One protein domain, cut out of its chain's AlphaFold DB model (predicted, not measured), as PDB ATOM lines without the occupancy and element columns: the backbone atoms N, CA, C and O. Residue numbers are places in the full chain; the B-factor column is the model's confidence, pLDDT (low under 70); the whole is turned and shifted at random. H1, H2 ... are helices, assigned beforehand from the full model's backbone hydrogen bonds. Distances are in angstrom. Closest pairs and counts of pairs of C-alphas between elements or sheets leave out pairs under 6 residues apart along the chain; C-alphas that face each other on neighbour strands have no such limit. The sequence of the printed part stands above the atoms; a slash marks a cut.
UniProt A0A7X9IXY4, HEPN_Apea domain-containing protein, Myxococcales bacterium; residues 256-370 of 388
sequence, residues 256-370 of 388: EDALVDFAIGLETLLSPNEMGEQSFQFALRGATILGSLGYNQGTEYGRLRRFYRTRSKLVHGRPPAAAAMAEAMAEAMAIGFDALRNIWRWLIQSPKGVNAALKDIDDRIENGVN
ATOM      1  N   GLU A 256      19.826 -30.326 -16.003       94.56
ATOM      2  CA  GLU A 256      20.680 -31.164 -15.179       94.56
ATOM      3  C   GLU A 256      22.095 -31.259 -15.769       94.56
ATOM      4  O   GLU A 256      23.073 -30.926 -15.098       94.56
ATOM      5  N   ASP A 257      22.192 -31.641 -17.047       95.38
ATOM      6  CA  ASP A 257      23.444 -31.674 -17.807       95.38
ATOM      7  C   ASP A 257      24.088 -30.283 -17.873       95.38
ATOM      8  O   ASP A 257      25.289 -30.137 -17.647       95.38
ATOM      9  N   ALA A 258      23.289 -29.252 -18.162       94.56
ATOM     10  CA  ALA A 258      23.765 -27.878 -18.291       94.56
ATOM     11  C   ALA A 258      24.357 -27.344 -16.978       94.56
ATOM     12  O   ALA A 258      25.416 -26.716 -16.977       94.56
ATOM     13  N   LEU A 259      23.714 -27.645 -15.843       96.75
ATOM     14  CA  LEU A 259      24.208 -27.293 -14.515       96.75
ATOM     15  C   LEU A 259      25.529 -28.010 -14.201       96.75
ATOM     16  O   LEU A 259      26.430 -27.414 -13.604       96.75
ATOM     17  N   VAL A 260      25.659 -29.277 -14.606       97.00
ATOM     18  CA  VAL A 260      26.902 -30.046 -14.461       97.00
ATOM     19  C   VAL A 260      28.011 -29.465 -15.340       97.00
ATOM     20  O   VAL A 260      29.118 -29.273 -14.837       97.00
ATOM     21  N   ASP A 261      27.730 -29.106 -16.596       97.38
ATOM     22  CA  ASP A 261      28.706 -28.459 -17.479       97.38
ATOM     23  C   ASP A 261      29.145 -27.087 -16.931       97.38
ATOM     24  O   ASP A 261      30.349 -26.855 -16.797       97.38
ATOM     25  N   PHE A 262      28.219 -26.219 -16.496       98.06
ATOM     26  CA  PHE A 262      28.568 -24.956 -15.821       98.06
ATOM     27  C   PHE A 262      29.445 -25.180 -14.581       98.06
ATOM     28  O   PHE A 262      30.390 -24.421 -14.349       98.06
ATOM     29  N   ALA A 263      29.161 -26.218 -13.788       97.56
ATOM     30  CA  ALA A 263      29.944 -26.534 -12.597       97.56
ATOM     31  C   ALA A 263      31.360 -26.993 -12.956       97.56
ATOM     32  O   ALA A 263      32.305 -26.461 -12.385       97.56
ATOM     33  N   ILE A 264      31.521 -27.884 -13.940       96.44
ATOM     34  CA  ILE A 264      32.839 -28.315 -14.439       96.44
ATOM     35  C   ILE A 264      33.626 -27.111 -14.979       96.44
ATOM     36  O   ILE A 264      34.821 -26.981 -14.708       96.44
ATOM     37  N   GLY A 265      32.965 -26.207 -15.710       96.69
ATOM     38  CA  GLY A 265      33.577 -24.975 -16.210       96.69
ATOM     39  C   GLY A 265      34.107 -24.089 -15.080       96.69
ATOM     40  O   GLY A 265      35.269 -23.685 -15.111       96.69
ATOM     41  N   LEU A 266      33.293 -23.836 -14.051       97.62
ATOM     42  CA  LEU A 266      33.682 -23.025 -12.894       97.62
ATOM     43  C   LEU A 266      34.737 -23.706 -12.008       97.62
ATOM     44  O   LEU A 266      35.701 -23.054 -11.619       97.62
ATOM     45  N   GLU A 267      34.608 -25.006 -11.725       96.50
ATOM     46  CA  GLU A 267      35.606 -25.793 -10.983       96.50
ATOM     47  C   GLU A 267      36.972 -25.733 -11.677       96.50
ATOM     48  O   GLU A 267      37.992 -25.527 -11.022       96.50
ATOM     49  N   THR A 268      36.988 -25.814 -13.008       95.31
ATOM     50  CA  THR A 268      38.219 -25.743 -13.803       95.31
ATOM     51  C   THR A 268      38.894 -24.363 -13.744       95.31
ATOM     52  O   THR A 268      40.123 -24.281 -13.794       95.31
ATOM     53  N   LEU A 269      38.125 -23.273 -13.628       95.81
ATOM     54  CA  LEU A 269      38.670 -21.914 -13.494       95.81
ATOM     55  C   LEU A 269      39.068 -21.560 -12.048       95.81
ATOM     56  O   LEU A 269      39.974 -20.753 -11.863       95.81
ATOM     57  N   LEU A 270      38.398 -22.131 -11.038       95.69
ATOM     58  CA  LEU A 270      38.481 -21.695  -9.634       95.69
ATOM     59  C   LEU A 270      39.167 -22.686  -8.679       95.69
ATOM     60  O   LEU A 270      39.597 -22.280  -7.602       95.69
ATOM     61  N   SER A 271      39.270 -23.970  -9.014       90.88
ATOM     62  CA  SER A 271      39.746 -25.017  -8.090       90.88
ATOM     63  C   SER A 271      40.783 -25.946  -8.742       90.88
ATOM     64  O   SER A 271      40.591 -27.160  -8.760       90.88
ATOM     65  N   PRO A 272      41.892 -25.418  -9.297       75.38
ATOM     66  CA  PRO A 272      42.708 -26.163 -10.256       75.38
ATOM     67  C   PRO A 272      43.579 -27.296  -9.687       75.38
ATOM     68  O   PRO A 272      44.109 -28.055 -10.491       75.38
ATOM     69  N   ASN A 273      43.781 -27.397  -8.364       74.75
ATOM     70  CA  ASN A 273      44.789 -28.289  -7.756       74.75
ATOM     71  C   ASN A 273      44.391 -28.906  -6.388       74.75
ATOM     72  O   ASN A 273      45.252 -29.464  -5.713       74.75
ATOM     73  N   GLU A 274      43.146 -28.772  -5.913       71.44
ATOM     74  CA  GLU A 274      42.873 -28.872  -4.464       71.44
ATOM     75  C   GLU A 274      42.072 -30.097  -3.997       71.44
ATOM     76  O   GLU A 274      40.946 -30.338  -4.429       71.44
ATOM     77  N   MET A 275      42.640 -30.815  -3.022       61.81
ATOM     78  CA  MET A 275      41.962 -31.819  -2.196       61.81
ATOM     79  C   MET A 275      41.599 -31.187  -0.841       61.81
ATOM     80  O   MET A 275      42.414 -31.181   0.079       61.81
ATOM     81  N   GLY A 276      40.396 -30.618  -0.711       75.56
ATOM     82  CA  GLY A 276      39.993 -29.873   0.491       75.56
ATOM     83  C   GLY A 276      38.508 -29.498   0.520       75.56
ATOM     84  O   GLY A 276      37.682 -30.161  -0.110       75.56
ATOM     85  N   GLU A 277      38.149 -28.413   1.222       82.25
ATOM     86  CA  GLU A 277      36.789 -27.845   1.207       82.25
ATOM     87  C   GLU A 277      36.473 -27.141  -0.130       82.25
ATOM     88  O   GLU A 277      36.238 -25.931  -0.197       82.25
ATOM     89  N   GLN A 278      36.407 -27.926  -1.208       89.12
ATOM     90  CA  GLN A 278      36.208 -27.462  -2.582       89.12
ATOM     91  C   GLN A 278      35.053 -26.449  -2.693       89.12
ATOM     92  O   GLN A 278      35.211 -25.392  -3.291       89.12
ATOM     93  N   SER A 279      33.913 -26.712  -2.036       92.75
ATOM     94  CA  SER A 279      32.732 -25.826  -2.067       92.75
ATOM     95  C   SER A 279      32.905 -24.472  -1.356       92.75
ATOM     96  O   SER A 279      32.173 -23.529  -1.663       92.75
ATOM     97  N   PHE A 280      33.832 -24.361  -0.398       94.00
ATOM     98  CA  PHE A 280      34.160 -23.102   0.276       94.00
ATOM     99  C   PHE A 280      35.086 -22.265  -0.608       94.00
ATOM    100  O   PHE A 280      34.762 -21.124  -0.936       94.00
ATOM    101  N   GLN A 281      36.187 -22.865  -1.064       93.31
ATOM    102  CA  GLN A 281      37.213 -22.213  -1.885       93.31
ATOM    103  C   GLN A 281      36.659 -21.765  -3.244       93.31
ATOM    104  O   GLN A 281      36.880 -20.627  -3.655       93.31
ATOM    105  N   PHE A 282      35.859 -22.619  -3.893       95.38
ATOM    106  CA  PHE A 282      35.096 -22.315  -5.108       95.38
ATOM    107  C   PHE A 282      34.262 -21.037  -4.946       95.38
ATOM    108  O   PHE A 282      34.378 -20.096  -5.734       95.38
ATOM    109  N   ALA A 283      33.440 -20.983  -3.893       96.81
ATOM    110  CA  ALA A 283      32.560 -19.849  -3.651       96.81
ATOM    111  C   ALA A 283      33.355 -18.591  -3.273       96.81
ATOM    112  O   ALA A 283      32.997 -17.499  -3.705       96.81
ATOM    113  N   LEU A 284      34.442 -18.729  -2.505       96.19
ATOM    114  CA  LEU A 284      35.265 -17.611  -2.048       96.19
ATOM    115  C   LEU A 284      36.072 -16.972  -3.188       96.19
ATOM    116  O   LEU A 284      36.000 -15.753  -3.366       96.19
ATOM    117  N   ARG A 285      36.778 -17.762  -4.009       96.50
ATOM    118  CA  ARG A 285      37.502 -17.255  -5.190       96.50
ATOM    119  C   ARG A 285      36.555 -16.634  -6.207       96.50
ATOM    120  O   ARG A 285      36.782 -15.500  -6.624       96.50
ATOM    121  N   GLY A 286      35.472 -17.332  -6.558       97.50
ATOM    122  CA  GLY A 286      34.482 -16.816  -7.504       97.50
ATOM    123  C   GLY A 286      33.875 -15.493  -7.029       97.50
ATOM    124  O   GLY A 286      33.815 -14.534  -7.794       97.50
ATOM    125  N   ALA A 287      33.530 -15.388  -5.742       97.50
ATOM    126  CA  ALA A 287      33.031 -14.150  -5.154       97.50
ATOM    127  C   ALA A 287      34.080 -13.029  -5.091       97.50
ATOM    128  O   ALA A 287      33.721 -11.865  -5.230       97.50
ATOM    129  N   THR A 288      35.363 -13.347  -4.903       96.81
ATOM    130  CA  THR A 288      36.455 -12.351  -4.885       96.81
ATOM    131  C   THR A 288      36.746 -11.815  -6.294       96.81
ATOM    132  O   THR A 288      36.976 -10.615  -6.470       96.81
ATOM    133  N   ILE A 289      36.648 -12.665  -7.322       96.81
ATOM    134  CA  ILE A 289      36.711 -12.248  -8.732       96.81
ATOM    135  C   ILE A 289      35.501 -11.376  -9.086       96.81
ATOM    136  O   ILE A 289      35.675 -10.269  -9.586       96.81
ATOM    137  N   LEU A 290      34.280 -11.811  -8.755       97.00
ATOM    138  CA  LEU A 290      33.065 -11.020  -8.985       97.00
ATOM    139  C   LEU A 290      33.076  -9.702  -8.182       97.00
ATOM    140  O   LEU A 290      32.699  -8.660  -8.709       97.00
ATOM    141  N   GLY A 291      33.609  -9.696  -6.959       96.06
ATOM    142  CA  GLY A 291      33.856  -8.473  -6.186       96.06
ATOM    143  C   GLY A 291      34.813  -7.501  -6.881       96.06
ATOM    144  O   GLY A 291      34.620  -6.291  -6.826       96.06
ATOM    145  N   SER A 292      35.786  -8.026  -7.631       94.62
ATOM    146  CA  SER A 292      36.705  -7.231  -8.464       94.62
ATOM    147  C   SER A 292      36.048  -6.675  -9.740       94.62
ATOM    148  O   SER A 292      36.624  -5.804 -10.385       94.62
ATOM    149  N   LEU A 293      34.846  -7.150 -10.087       94.06
ATOM    150  CA  LEU A 293      33.965  -6.605 -11.128       94.06
ATOM    151  C   LEU A 293      32.853  -5.700 -10.547       94.06
ATOM    152  O   LEU A 293      31.936  -5.318 -11.269       94.06
ATOM    153  N   GLY A 294      32.903  -5.370  -9.249       95.12
ATOM    154  CA  GLY A 294      31.935  -4.490  -8.579       95.12
ATOM    155  C   GLY A 294      30.685  -5.177  -8.011       95.12
ATOM    156  O   GLY A 294      29.817  -4.494  -7.470       95.12
ATOM    157  N   TYR A 295      30.573  -6.509  -8.081       95.62
ATOM    158  CA  TYR A 295      29.481  -7.238  -7.423       95.62
ATOM    159  C   TYR A 295      29.676  -7.287  -5.894       95.62
ATOM    160  O   TYR A 295      30.793  -7.222  -5.384       95.62
ATOM    161  N   ASN A 296      28.598  -7.466  -5.124       96.12
ATOM    162  CA  ASN A 296      28.727  -7.651  -3.676       96.12
ATOM    163  C   ASN A 296      29.294  -9.049  -3.359       96.12
ATOM    164  O   ASN A 296      28.589 -10.051  -3.475       96.12
ATOM    165  N   GLN A 297      30.553  -9.110  -2.915       95.62
ATOM    166  CA  GLN A 297      31.268 -10.357  -2.601       95.62
ATOM    167  C   GLN A 297      30.518 -11.256  -1.597       95.62
ATOM    168  O   GLN A 297      30.519 -12.475  -1.752       95.62
ATOM    169  N   GLY A 298      29.832 -10.690  -0.597       94.81
ATOM    170  CA  GLY A 298      29.039 -11.470   0.362       94.81
ATOM    171  C   GLY A 298      27.820 -12.135  -0.288       94.81
ATOM    172  O   GLY A 298      27.566 -13.324  -0.076       94.81
ATOM    173  N   THR A 299      27.106 -11.392  -1.137       96.56
ATOM    174  CA  THR A 299      25.975 -11.903  -1.923       96.56
ATOM    175  C   THR A 299      26.419 -12.981  -2.910       96.56
ATOM    176  O   THR A 299      25.815 -14.055  -2.949       96.56
ATOM    177  N   GLU A 300      27.491 -12.742  -3.669       97.75
ATOM    178  CA  GLU A 300      27.983 -13.688  -4.677       97.75
ATOM    179  C   GLU A 300      28.564 -14.961  -4.053       97.75
ATOM    180  O   GLU A 300      28.299 -16.054  -4.551       97.75
ATOM    181  N   TYR A 301      29.237 -14.867  -2.901       97.56
ATOM    182  CA  TYR A 301      29.627 -16.043  -2.115       97.56
ATOM    183  C   TYR A 301      28.394 -16.878  -1.729       97.56
ATOM    184  O   TYR A 301      28.368 -18.097  -1.922       97.56
ATOM    185  N   GLY A 302      27.328 -16.221  -1.261       97.00
ATOM    186  CA  GLY A 302      26.051 -16.866  -0.954       97.00
ATOM    187  C   GLY A 302      25.386 -17.530  -2.168       97.00
ATOM    188  O   GLY A 302      24.864 -18.639  -2.038       97.00
ATOM    189  N   ARG A 303      25.420 -16.888  -3.345       98.12
ATOM    190  CA  ARG A 303      24.897 -17.429  -4.617       98.12
ATOM    191  C   ARG A 303      25.703 -18.647  -5.076       98.12
ATOM    192  O   ARG A 303      25.126 -19.713  -5.281       98.12
ATOM    193  N   LEU A 304      27.029 -18.540  -5.148       97.94
ATOM    194  CA  LEU A 304      27.915 -19.635  -5.562       97.94
ATOM    195  C   LEU A 304      27.811 -20.854  -4.631       97.94
ATOM    196  O   LEU A 304      27.799 -21.993  -5.103       97.94
ATOM    197  N   ARG A 305      27.642 -20.646  -3.316       97.25
ATOM    198  CA  ARG A 305      27.436 -21.751  -2.364       97.25
ATOM    199  C   ARG A 305      26.046 -22.401  -2.481       97.25
ATOM    200  O   ARG A 305      25.920 -23.583  -2.155       97.25
ATOM    201  N   ARG A 306      25.015 -21.689  -2.972       96.62
ATOM    202  CA  ARG A 306      23.722 -22.294  -3.368       96.62
ATOM    203  C   ARG A 306      23.859 -23.104  -4.653       96.62
ATOM    204  O   ARG A 306      23.513 -24.281  -4.642       96.62
ATOM    205  N   PHE A 307      24.449 -22.524  -5.699       97.56
ATOM    206  CA  PHE A 307      24.750 -23.197  -6.969       97.56
ATOM    207  C   PHE A 307      25.445 -24.552  -6.759       97.56
ATOM    208  O   PHE A 307      24.935 -25.594  -7.179       97.56
ATOM    209  N   TYR A 308      26.559 -24.556  -6.019       96.50
ATOM    210  CA  TYR A 308      27.337 -25.770  -5.767       96.50
ATOM    211  C   TYR A 308      26.531 -26.823  -4.986       96.50
ATOM    212  O   TYR A 308      26.627 -28.023  -5.251       96.50
ATOM    213  N   ARG A 309      25.672 -26.382  -4.055       95.31
ATOM    214  CA  ARG A 309      24.767 -27.254  -3.291       95.31
ATOM    215  C   ARG A 309      23.677 -27.873  -4.172       95.31
ATOM    216  O   ARG A 309      23.378 -29.051  -3.984       95.31
ATOM    217  N   THR A 310      23.106 -27.133  -5.124       96.00
ATOM    218  CA  THR A 310      22.130 -27.675  -6.087       96.00
ATOM    219  C   THR A 310      22.782 -28.730  -6.980       96.00
ATOM    220  O   THR A 310      22.267 -29.845  -7.063       96.00
ATOM    221  N   ARG A 311      23.970 -28.449  -7.544       95.81
ATOM    222  CA  ARG A 311      24.734 -29.442  -8.323       95.81
ATOM    223  C   ARG A 311      25.072 -30.679  -7.494       95.81
ATOM    224  O   ARG A 311      24.885 -31.790  -7.974       95.81
ATOM    225  N   SER A 312      25.524 -30.515  -6.249       94.31
ATOM    226  CA  SER A 312      25.834 -31.643  -5.357       94.31
ATOM    227  C   SER A 312      24.602 -32.519  -5.070       94.31
ATOM    228  O   SER A 312      24.690 -33.742  -5.165       94.31
ATOM    229  N   LYS A 313      23.427 -31.927  -4.804       94.25
ATOM    230  CA  LYS A 313      22.169 -32.686  -4.649       94.25
ATOM    231  C   LYS A 313      21.793 -33.470  -5.908       94.25
ATOM    232  O   LYS A 313      21.362 -34.615  -5.788       94.25
ATOM    233  N   LEU A 314      21.955 -32.852  -7.080       93.94
ATOM    234  CA  LEU A 314      21.678 -33.458  -8.380       93.94
ATOM    235  C   LEU A 314      22.561 -34.696  -8.610       93.94
ATOM    236  O   LEU A 314      22.037 -35.798  -8.748       93.94
ATOM    237  N   VAL A 315      23.891 -34.539  -8.584       94.88
ATOM    238  CA  VAL A 315      24.830 -35.632  -8.921       94.88
ATOM    239  C   VAL A 315      24.854 -36.769  -7.893       94.88
ATOM    240  O   VAL A 315      25.302 -37.867  -8.208       94.88
ATOM    241  N   HIS A 316      24.360 -36.538  -6.674       95.00
ATOM    242  CA  HIS A 316      24.217 -37.574  -5.643       95.00
ATOM    243  C   HIS A 316      22.796 -38.157  -5.542       95.00
ATOM    244  O   HIS A 316      22.506 -38.865  -4.577       95.00
ATOM    245  N   GLY A 317      21.902 -37.864  -6.495       87.81
ATOM    246  CA  GLY A 317      20.567 -38.470  -6.555       87.81
ATOM    247  C   GLY A 317      19.660 -38.116  -5.371       87.81
ATOM    248  O   GLY A 317      18.838 -38.934  -4.964       87.81
ATOM    249  N   ARG A 318      19.808 -36.915  -4.792       82.62
ATOM    250  CA  ARG A 318      18.997 -36.425  -3.657       82.62
ATOM    251  C   ARG A 318      18.196 -35.161  -4.020       82.62
ATOM    252  O   ARG A 318      18.394 -34.118  -3.380       82.62
ATOM    253  N   PRO A 319      17.313 -35.205  -5.037       75.56
ATOM    254  CA  PRO A 319      16.421 -34.091  -5.323       75.56
ATOM    255  C   PRO A 319      15.428 -33.883  -4.158       75.56
ATOM    256  O   PRO A 319      14.977 -34.855  -3.549       75.56
ATOM    257  N   PRO A 320      15.068 -32.630  -3.820       78.69
ATOM    258  CA  PRO A 320      13.873 -32.340  -3.033       78.69
ATOM    259  C   PRO A 320      12.603 -32.595  -3.875       78.69
ATOM    260  O   PRO A 320      12.683 -33.021  -5.027       78.69
ATOM    261  N   ALA A 321      11.424 -32.290  -3.322       86.88
ATOM    262  CA  ALA A 321      10.168 -32.312  -4.077       86.88
ATOM    263  C   ALA A 321      10.287 -31.521  -5.398       86.88
ATOM    264  O   ALA A 321      10.872 -30.436  -5.422       86.88
ATOM    265  N   ALA A 322       9.723 -32.062  -6.484       87.06
ATOM    266  CA  ALA A 322      10.041 -31.655  -7.858       87.06
ATOM    267  C   ALA A 322       9.920 -30.141  -8.127       87.06
ATOM    268  O   ALA A 322      10.806 -29.570  -8.754       87.06
ATOM    269  N   ALA A 323       8.891 -29.472  -7.593       88.50
ATOM    270  CA  ALA A 323       8.720 -28.023  -7.737       88.50
ATOM    271  C   ALA A 323       9.886 -27.222  -7.117       88.50
ATOM    272  O   ALA A 323      10.464 -26.357  -7.770       88.50
ATOM    273  N   ALA A 324      10.294 -27.572  -5.892       89.44
ATOM    274  CA  ALA A 324      11.430 -26.944  -5.214       89.44
ATOM    275  C   ALA A 324      12.781 -27.302  -5.864       89.44
ATOM    276  O   ALA A 324      13.748 -26.554  -5.728       89.44
ATOM    277  N   MET A 325      12.866 -28.435  -6.575       90.75
ATOM    278  CA  MET A 325      14.033 -28.756  -7.399       90.75
ATOM    279  C   MET A 325      14.065 -27.900  -8.668       90.75
ATOM    280  O   MET A 325      15.125 -27.384  -8.999       90.75
ATOM    281  N   ALA A 326      12.930 -27.697  -9.343       91.56
ATOM    282  CA  ALA A 326      12.841 -26.882 -10.555       91.56
ATOM    283  C   ALA A 326      13.184 -25.402 -10.298       91.56
ATOM    284  O   ALA A 326      13.951 -24.811 -11.056       91.56
ATOM    285  N   GLU A 327      12.695 -24.818  -9.200       94.00
ATOM    286  CA  GLU A 327      13.057 -23.452  -8.794       94.00
ATOM    287  C   GLU A 327      14.557 -23.338  -8.464       94.00
ATOM    288  O   GLU A 327      15.255 -22.475  -9.001       94.00
ATOM    289  N   ALA A 328      15.088 -24.258  -7.650       94.62
ATOM    290  CA  ALA A 328      16.510 -24.285  -7.306       94.62
ATOM    291  C   ALA A 328      17.418 -24.568  -8.519       94.62
ATOM    292  O   ALA A 328      18.555 -24.092  -8.551       94.62
ATOM    293  N   MET A 329      16.931 -25.323  -9.511       95.25
ATOM    294  CA  MET A 329      17.599 -25.554 -10.793       95.25
ATOM    295  C   MET A 329      17.647 -24.265 -11.611       95.25
ATOM    296  O   MET A 329      18.720 -23.890 -12.069       95.25
ATOM    297  N   ALA A 330      16.530 -23.546 -11.738       94.94
ATOM    298  CA  ALA A 330      16.471 -22.277 -12.461       94.94
ATOM    299  C   ALA A 330      17.369 -21.197 -11.822       94.94
ATOM    300  O   ALA A 330      18.103 -20.511 -12.541       94.94
ATOM    301  N   GLU A 331      17.384 -21.085 -10.485       96.19
ATOM    302  CA  GLU A 331      18.304 -20.184  -9.775       96.19
ATOM    303  C   GLU A 331      19.768 -20.574 -10.035       96.19
ATOM    304  O   GLU A 331      20.589 -19.734 -10.411       96.19
ATOM    305  N   ALA A 332      20.102 -21.858  -9.875       96.75
ATOM    306  CA  ALA A 332      21.465 -22.340 -10.047       96.75
ATOM    307  C   ALA A 332      21.942 -22.218 -11.506       96.75
ATOM    308  O   ALA A 332      23.062 -21.776 -11.739       96.75
ATOM    309  N   MET A 333      21.093 -22.501 -12.494       97.00
ATOM    310  CA  MET A 333      21.379 -22.288 -13.917       97.00
ATOM    311  C   MET A 333      21.720 -20.824 -14.221       97.00
ATOM    312  O   MET A 333      22.707 -20.548 -14.905       97.00
ATOM    313  N   ALA A 334      20.957 -19.874 -13.668       95.88
ATOM    314  CA  ALA A 334      21.245 -18.449 -13.813       95.88
ATOM    315  C   ALA A 334      22.584 -18.055 -13.160       95.88
ATOM    316  O   ALA A 334      23.380 -17.351 -13.781       95.88
ATOM    317  N   ILE A 335      22.850 -18.533 -11.937       97.94
ATOM    318  CA  ILE A 335      24.104 -18.270 -11.209       97.94
ATOM    319  C   ILE A 335      25.311 -18.867 -11.945       97.94
ATOM    320  O   ILE A 335      26.316 -18.180 -12.109       97.94
ATOM    321  N   GLY A 336      25.215 -20.118 -12.399       97.88
ATOM    322  CA  GLY A 336      26.289 -20.829 -13.094       97.88
ATOM    323  C   GLY A 336      26.682 -20.150 -14.400       97.88
ATOM    324  O   GLY A 336      27.864 -19.890 -14.621       97.88
ATOM    325  N   PHE A 337      25.691 -19.783 -15.218       97.38
ATOM    326  CA  PHE A 337      25.906 -19.029 -16.451       97.38
ATOM    327  C   PHE A 337      26.556 -17.662 -16.189       97.38
ATOM    328  O   PHE A 337      27.586 -17.349 -16.788       97.38
ATOM    329  N   ASP A 338      25.983 -16.849 -15.290       96.94
ATOM    330  CA  ASP A 338      26.491 -15.497 -15.012       96.94
ATOM    331  C   ASP A 338      27.914 -15.533 -14.453       96.94
ATOM    332  O   ASP A 338      28.777 -14.788 -14.919       96.94
ATOM    333  N   ALA A 339      28.174 -16.419 -13.488       98.06
ATOM    334  CA  ALA A 339      29.490 -16.564 -12.887       98.06
ATOM    335  C   ALA A 339      30.521 -17.051 -13.910       98.06
ATOM    336  O   ALA A 339      31.582 -16.440 -14.018       98.06
ATOM    337  N   LEU A 340      30.223 -18.098 -14.695       98.06
ATOM    338  CA  LEU A 340      31.178 -18.654 -15.661       98.06
ATOM    339  C   LEU A 340      31.534 -17.623 -16.736       98.06
ATOM    340  O   LEU A 340      32.714 -17.393 -16.998       98.06
ATOM    341  N   ARG A 341      30.523 -16.939 -17.287       97.12
ATOM    342  CA  ARG A 341      30.690 -15.827 -18.232       97.12
ATOM    343  C   ARG A 341      31.576 -14.721 -17.665       97.12
ATOM    344  O   ARG A 341      32.557 -14.330 -18.299       97.12
ATOM    345  N   ASN A 342      31.240 -14.207 -16.484       96.94
ATOM    346  CA  ASN A 342      31.903 -13.036 -15.913       96.94
ATOM    347  C   ASN A 342      33.337 -13.347 -15.461       96.94
ATOM    348  O   ASN A 342      34.247 -12.564 -15.723       96.94
ATOM    349  N   ILE A 343      33.557 -14.507 -14.835       97.56
ATOM    350  CA  ILE A 343      34.882 -14.953 -14.381       97.56
ATOM    351  C   ILE A 343      35.791 -15.238 -15.583       97.56
ATOM    352  O   ILE A 343      36.951 -14.831 -15.576       97.56
ATOM    353  N   TRP A 344      35.272 -15.850 -16.655       96.81
ATOM    354  CA  TRP A 344      36.046 -16.056 -17.882       96.81
ATOM    355  C   TRP A 344      36.424 -14.727 -18.555       96.81
ATOM    356  O   TRP A 344      37.587 -14.539 -18.917       96.81
ATOM    357  N   ARG A 345      35.486 -13.766 -18.646       95.75
ATOM    358  CA  ARG A 345      35.764 -12.404 -19.150       95.75
ATOM    359  C   ARG A 345      36.823 -11.682 -18.312       95.75
ATOM    360  O   ARG A 345      37.716 -11.073 -18.890       95.75
ATOM    361  N   TRP A 346      36.786 -11.797 -16.984       96.00
ATOM    362  CA  TRP A 346      37.812 -11.217 -16.110       96.00
ATOM    363  C   TRP A 346      39.199 -11.842 -16.341       96.00
ATOM    364  O   TRP A 346      40.188 -11.123 -16.480       96.00
ATOM    365  N   LEU A 347      39.281 -13.174 -16.453       95.38
ATOM    366  CA  LEU A 347      40.554 -13.877 -16.652       95.38
ATOM    367  C   LEU A 347      41.227 -13.535 -17.992       95.38
ATOM    368  O   LEU A 347      42.443 -13.356 -18.013       95.38
ATOM    369  N   ILE A 348      40.468 -13.404 -19.089       94.38
ATOM    370  CA  ILE A 348      41.029 -13.015 -20.401       94.38
ATOM    371  C   ILE A 348      41.337 -11.517 -20.515       94.38
ATOM    372  O   ILE A 348      42.122 -11.129 -21.377       94.38
ATOM    373  N   GLN A 349      40.746 -10.679 -19.658       92.94
ATOM    374  CA  GLN A 349      41.050  -9.245 -19.571       92.94
ATOM    375  C   GLN A 349      42.253  -8.940 -18.661       92.94
ATOM    376  O   GLN A 349      42.750  -7.815 -18.677       92.94
ATOM    377  N   SER A 350      42.743  -9.909 -17.877       92.88
ATOM    378  CA  SER A 350      43.853  -9.679 -16.952       92.88
ATOM    379  C   SER A 350      45.197  -9.516 -17.682       92.88
ATOM    380  O   SER A 350      45.686 -10.480 -18.281       92.88
ATOM    381  N   PRO A 351      45.877  -8.355 -17.571       90.25
ATOM    382  CA  PRO A 351      47.162  -8.119 -18.236       90.25
ATOM    383  C   PRO A 351      48.307  -8.955 -17.642       90.25
ATOM    384  O   PRO A 351      49.359  -9.078 -18.263       90.25
ATOM    385  N   LYS A 352      48.114  -9.549 -16.454       92.06
ATOM    386  CA  LYS A 352      49.076 -10.472 -15.828       92.06
ATOM    387  C   LYS A 352      48.998 -11.897 -16.412       92.06
ATOM    388  O   LYS A 352      49.875 -12.711 -16.142       92.06
ATOM    389  N   GLY A 353      47.947 -12.216 -17.174       90.94
ATOM    390  CA  GLY A 353      47.630 -13.579 -17.605       90.94
ATOM    391  C   GLY A 353      47.027 -14.452 -16.492       90.94
ATOM    392  O   GLY A 353      47.114 -14.145 -15.305       90.94
ATOM    393  N   VAL A 354      46.406 -15.569 -16.891       91.69
ATOM    394  CA  VAL A 354      45.518 -16.408 -16.054       91.69
ATOM    395  C   VAL A 354      46.135 -16.813 -14.714       91.69
ATOM    396  O   VAL A 354      45.537 -16.577 -13.669       91.69
ATOM    397  N   ASN A 355      47.330 -17.410 -14.716       92.69
ATOM    398  CA  ASN A 355      47.928 -17.954 -13.491       92.69
ATOM    399  C   ASN A 355      48.310 -16.863 -12.479       92.69
ATOM    400  O   ASN A 355      48.077 -17.031 -11.285       92.69
ATOM    401  N   ALA A 356      48.823 -15.721 -12.944       93.75
ATOM    402  CA  ALA A 356      49.127 -14.592 -12.069       93.75
ATOM    403  C   ALA A 356      47.860 -13.834 -11.628       93.75
ATOM    404  O   ALA A 356      47.846 -13.270 -10.540       93.75
ATOM    405  N   ALA A 357      46.787 -13.855 -12.428       93.50
ATOM    406  CA  ALA A 357      45.473 -13.347 -12.033       93.50
ATOM    407  C   ALA A 357      44.836 -14.201 -10.923       93.50
ATOM    408  O   ALA A 357      44.305 -13.660  -9.960       93.50
ATOM    409  N   LEU A 358      44.920 -15.531 -11.023       93.94
ATOM    410  CA  LEU A 358      44.434 -16.433  -9.976       93.94
ATOM    411  C   LEU A 358      45.269 -16.301  -8.693       93.94
ATOM    412  O   LEU A 358      44.687 -16.159  -7.623       93.94
ATOM    413  N   LYS A 359      46.604 -16.211  -8.802       94.44
ATOM    414  CA  LYS A 359      47.469 -15.943  -7.640       94.44
ATOM    415  C   LYS A 359      47.136 -14.608  -6.958       94.44
ATOM    416  O   LYS A 359      47.103 -14.556  -5.741       94.44
ATOM    417  N   ASP A 360      46.842 -13.547  -7.715       93.88
ATOM    418  CA  ASP A 360      46.404 -12.250  -7.162       93.88
ATOM    419  C   ASP A 360      45.133 -12.387  -6.301       93.88
ATOM    420  O   ASP A 360      45.010 -11.747  -5.259       93.88
ATOM    421  N   ILE A 361      44.208 -13.270  -6.694       94.81
ATOM    422  CA  ILE A 361      42.993 -13.579  -5.928       94.81
ATOM    423  C   ILE A 361      43.309 -14.402  -4.673       94.81
ATOM    424  O   ILE A 361      42.750 -14.102  -3.621       94.81
ATOM    425  N   ASP A 362      44.201 -15.390  -4.759       94.31
ATOM    426  CA  ASP A 362      44.657 -16.171  -3.600       94.31
ATOM    427  C   ASP A 362      45.385 -15.282  -2.577       94.31
ATOM    428  O   ASP A 362      44.982 -15.224  -1.414       94.31
ATOM    429  N   ASP A 363      46.346 -14.474  -3.033       94.12
ATOM    430  CA  ASP A 363      47.064 -13.483  -2.223       94.12
ATOM    431  C   ASP A 363      46.083 -12.524  -1.521       94.12
ATOM    432  O   ASP A 363      46.261 -12.174  -0.353       94.12
ATOM    433  N   ARG A 364      45.010 -12.106  -2.207       92.25
ATOM    434  CA  ARG A 364      43.960 -11.242  -1.641       92.25
ATOM    435  C   ARG A 364      43.024 -11.961  -0.673       92.25
ATOM    436  O   ARG A 364      42.471 -11.300   0.203       92.25
ATOM    437  N   ILE A 365      42.842 -13.274  -0.794       93.12
ATOM    438  CA  ILE A 365      42.095 -14.081   0.179       93.12
ATOM    439  C   ILE A 365      42.923 -14.235   1.461       93.12
ATOM    440  O   ILE A 365      42.425 -13.929   2.542       93.12
ATOM    441  N   GLU A 366      44.198 -14.614   1.345       92.44
ATOM    442  CA  GLU A 366      45.114 -14.789   2.482       92.44
ATOM    443  C   GLU A 366      45.339 -13.478   3.254       92.44
ATOM    444  O   GLU A 366      45.213 -13.430   4.482       92.44
ATOM    445  N   ASN A 367      45.599 -12.375   2.546       91.62
ATOM    446  CA  ASN A 367      45.762 -11.061   3.176       91.62
ATOM    447  C   ASN A 367      44.424 -10.440   3.613       91.62
ATOM    448  O   ASN A 367      44.390  -9.666   4.570       91.62
ATOM    449  N   GLY A 368      43.307 -10.793   2.968       82.31
ATOM    450  CA  GLY A 368      41.963 -10.309   3.306       82.31
ATOM    451  C   GLY A 368      41.413 -10.842   4.633       82.31
ATOM    452  O   GLY A 368      40.568 -10.190   5.241       82.31
ATOM    453  N   VAL A 369      41.925 -11.977   5.122       62.72
ATOM    454  CA  VAL A 369      41.659 -12.479   6.486       62.72
ATOM    455  C   VAL A 369      42.349 -11.616   7.554       62.72
ATOM    456  O   VAL A 369      41.835 -11.490   8.663       62.72
ATOM    457  N   ASN A 370      43.483 -10.994   7.213       50.78
ATOM    458  CA  ASN A 370      44.345 -10.259   8.145       50.78
ATOM    459  C   ASN A 370      44.229  -8.727   8.031       50.78
ATOM    460  O   ASN A 370      44.696  -8.001   8.907       50.78
TER     461      ASN A 370
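What this domain is: This is residues 256 to 370 of the 388 residues of the protein "HEPN_Apea domain-containing protein" of Myxococcales bacterium (UniProt A0A7X9IXY4). The long helix H4 runs along an elongated pile of crossed helices: H1 runs beside it, the helical hairpin H2 and H3 packs across both, and H5 crosses one end. The 115 printed residues hold five named helices, H1 to H5 in chain order, and no named strand: all helix. It is compact, radius of gyration of the C-alphas 14.3 A, spanning 44 by 26 by 25 A.

Where its parts are: H4, residues 322 to 349, measures 40.0 A from first to last C-alpha. H1, 256 to 270, begins at C-alpha (20.680, -31.164, -15.179). H2 is 278 to 292, H3 297 to 315; H5, 354 to 370, ends at (44.345, -10.259, 8.145).

How they stand to each other: H4 touches H1, closest C-alphas Gly 336 and Phe 262, 5.4 A. H5 residues 361 to 365 touch H2 residues 285 to 289, closest C-alphas Ile 361 and Arg 285, 6.6 A, about perpendicular at 82 degrees. Every O i to N i+4 pair is within hydrogen-bond range in H1, H3 and H4; H2 has 10 of 11, H5 12 of 13.

The domain as a whole: The printed part has no cut and no long link; pLDDT is under 70 at residues 275, 369 and 370.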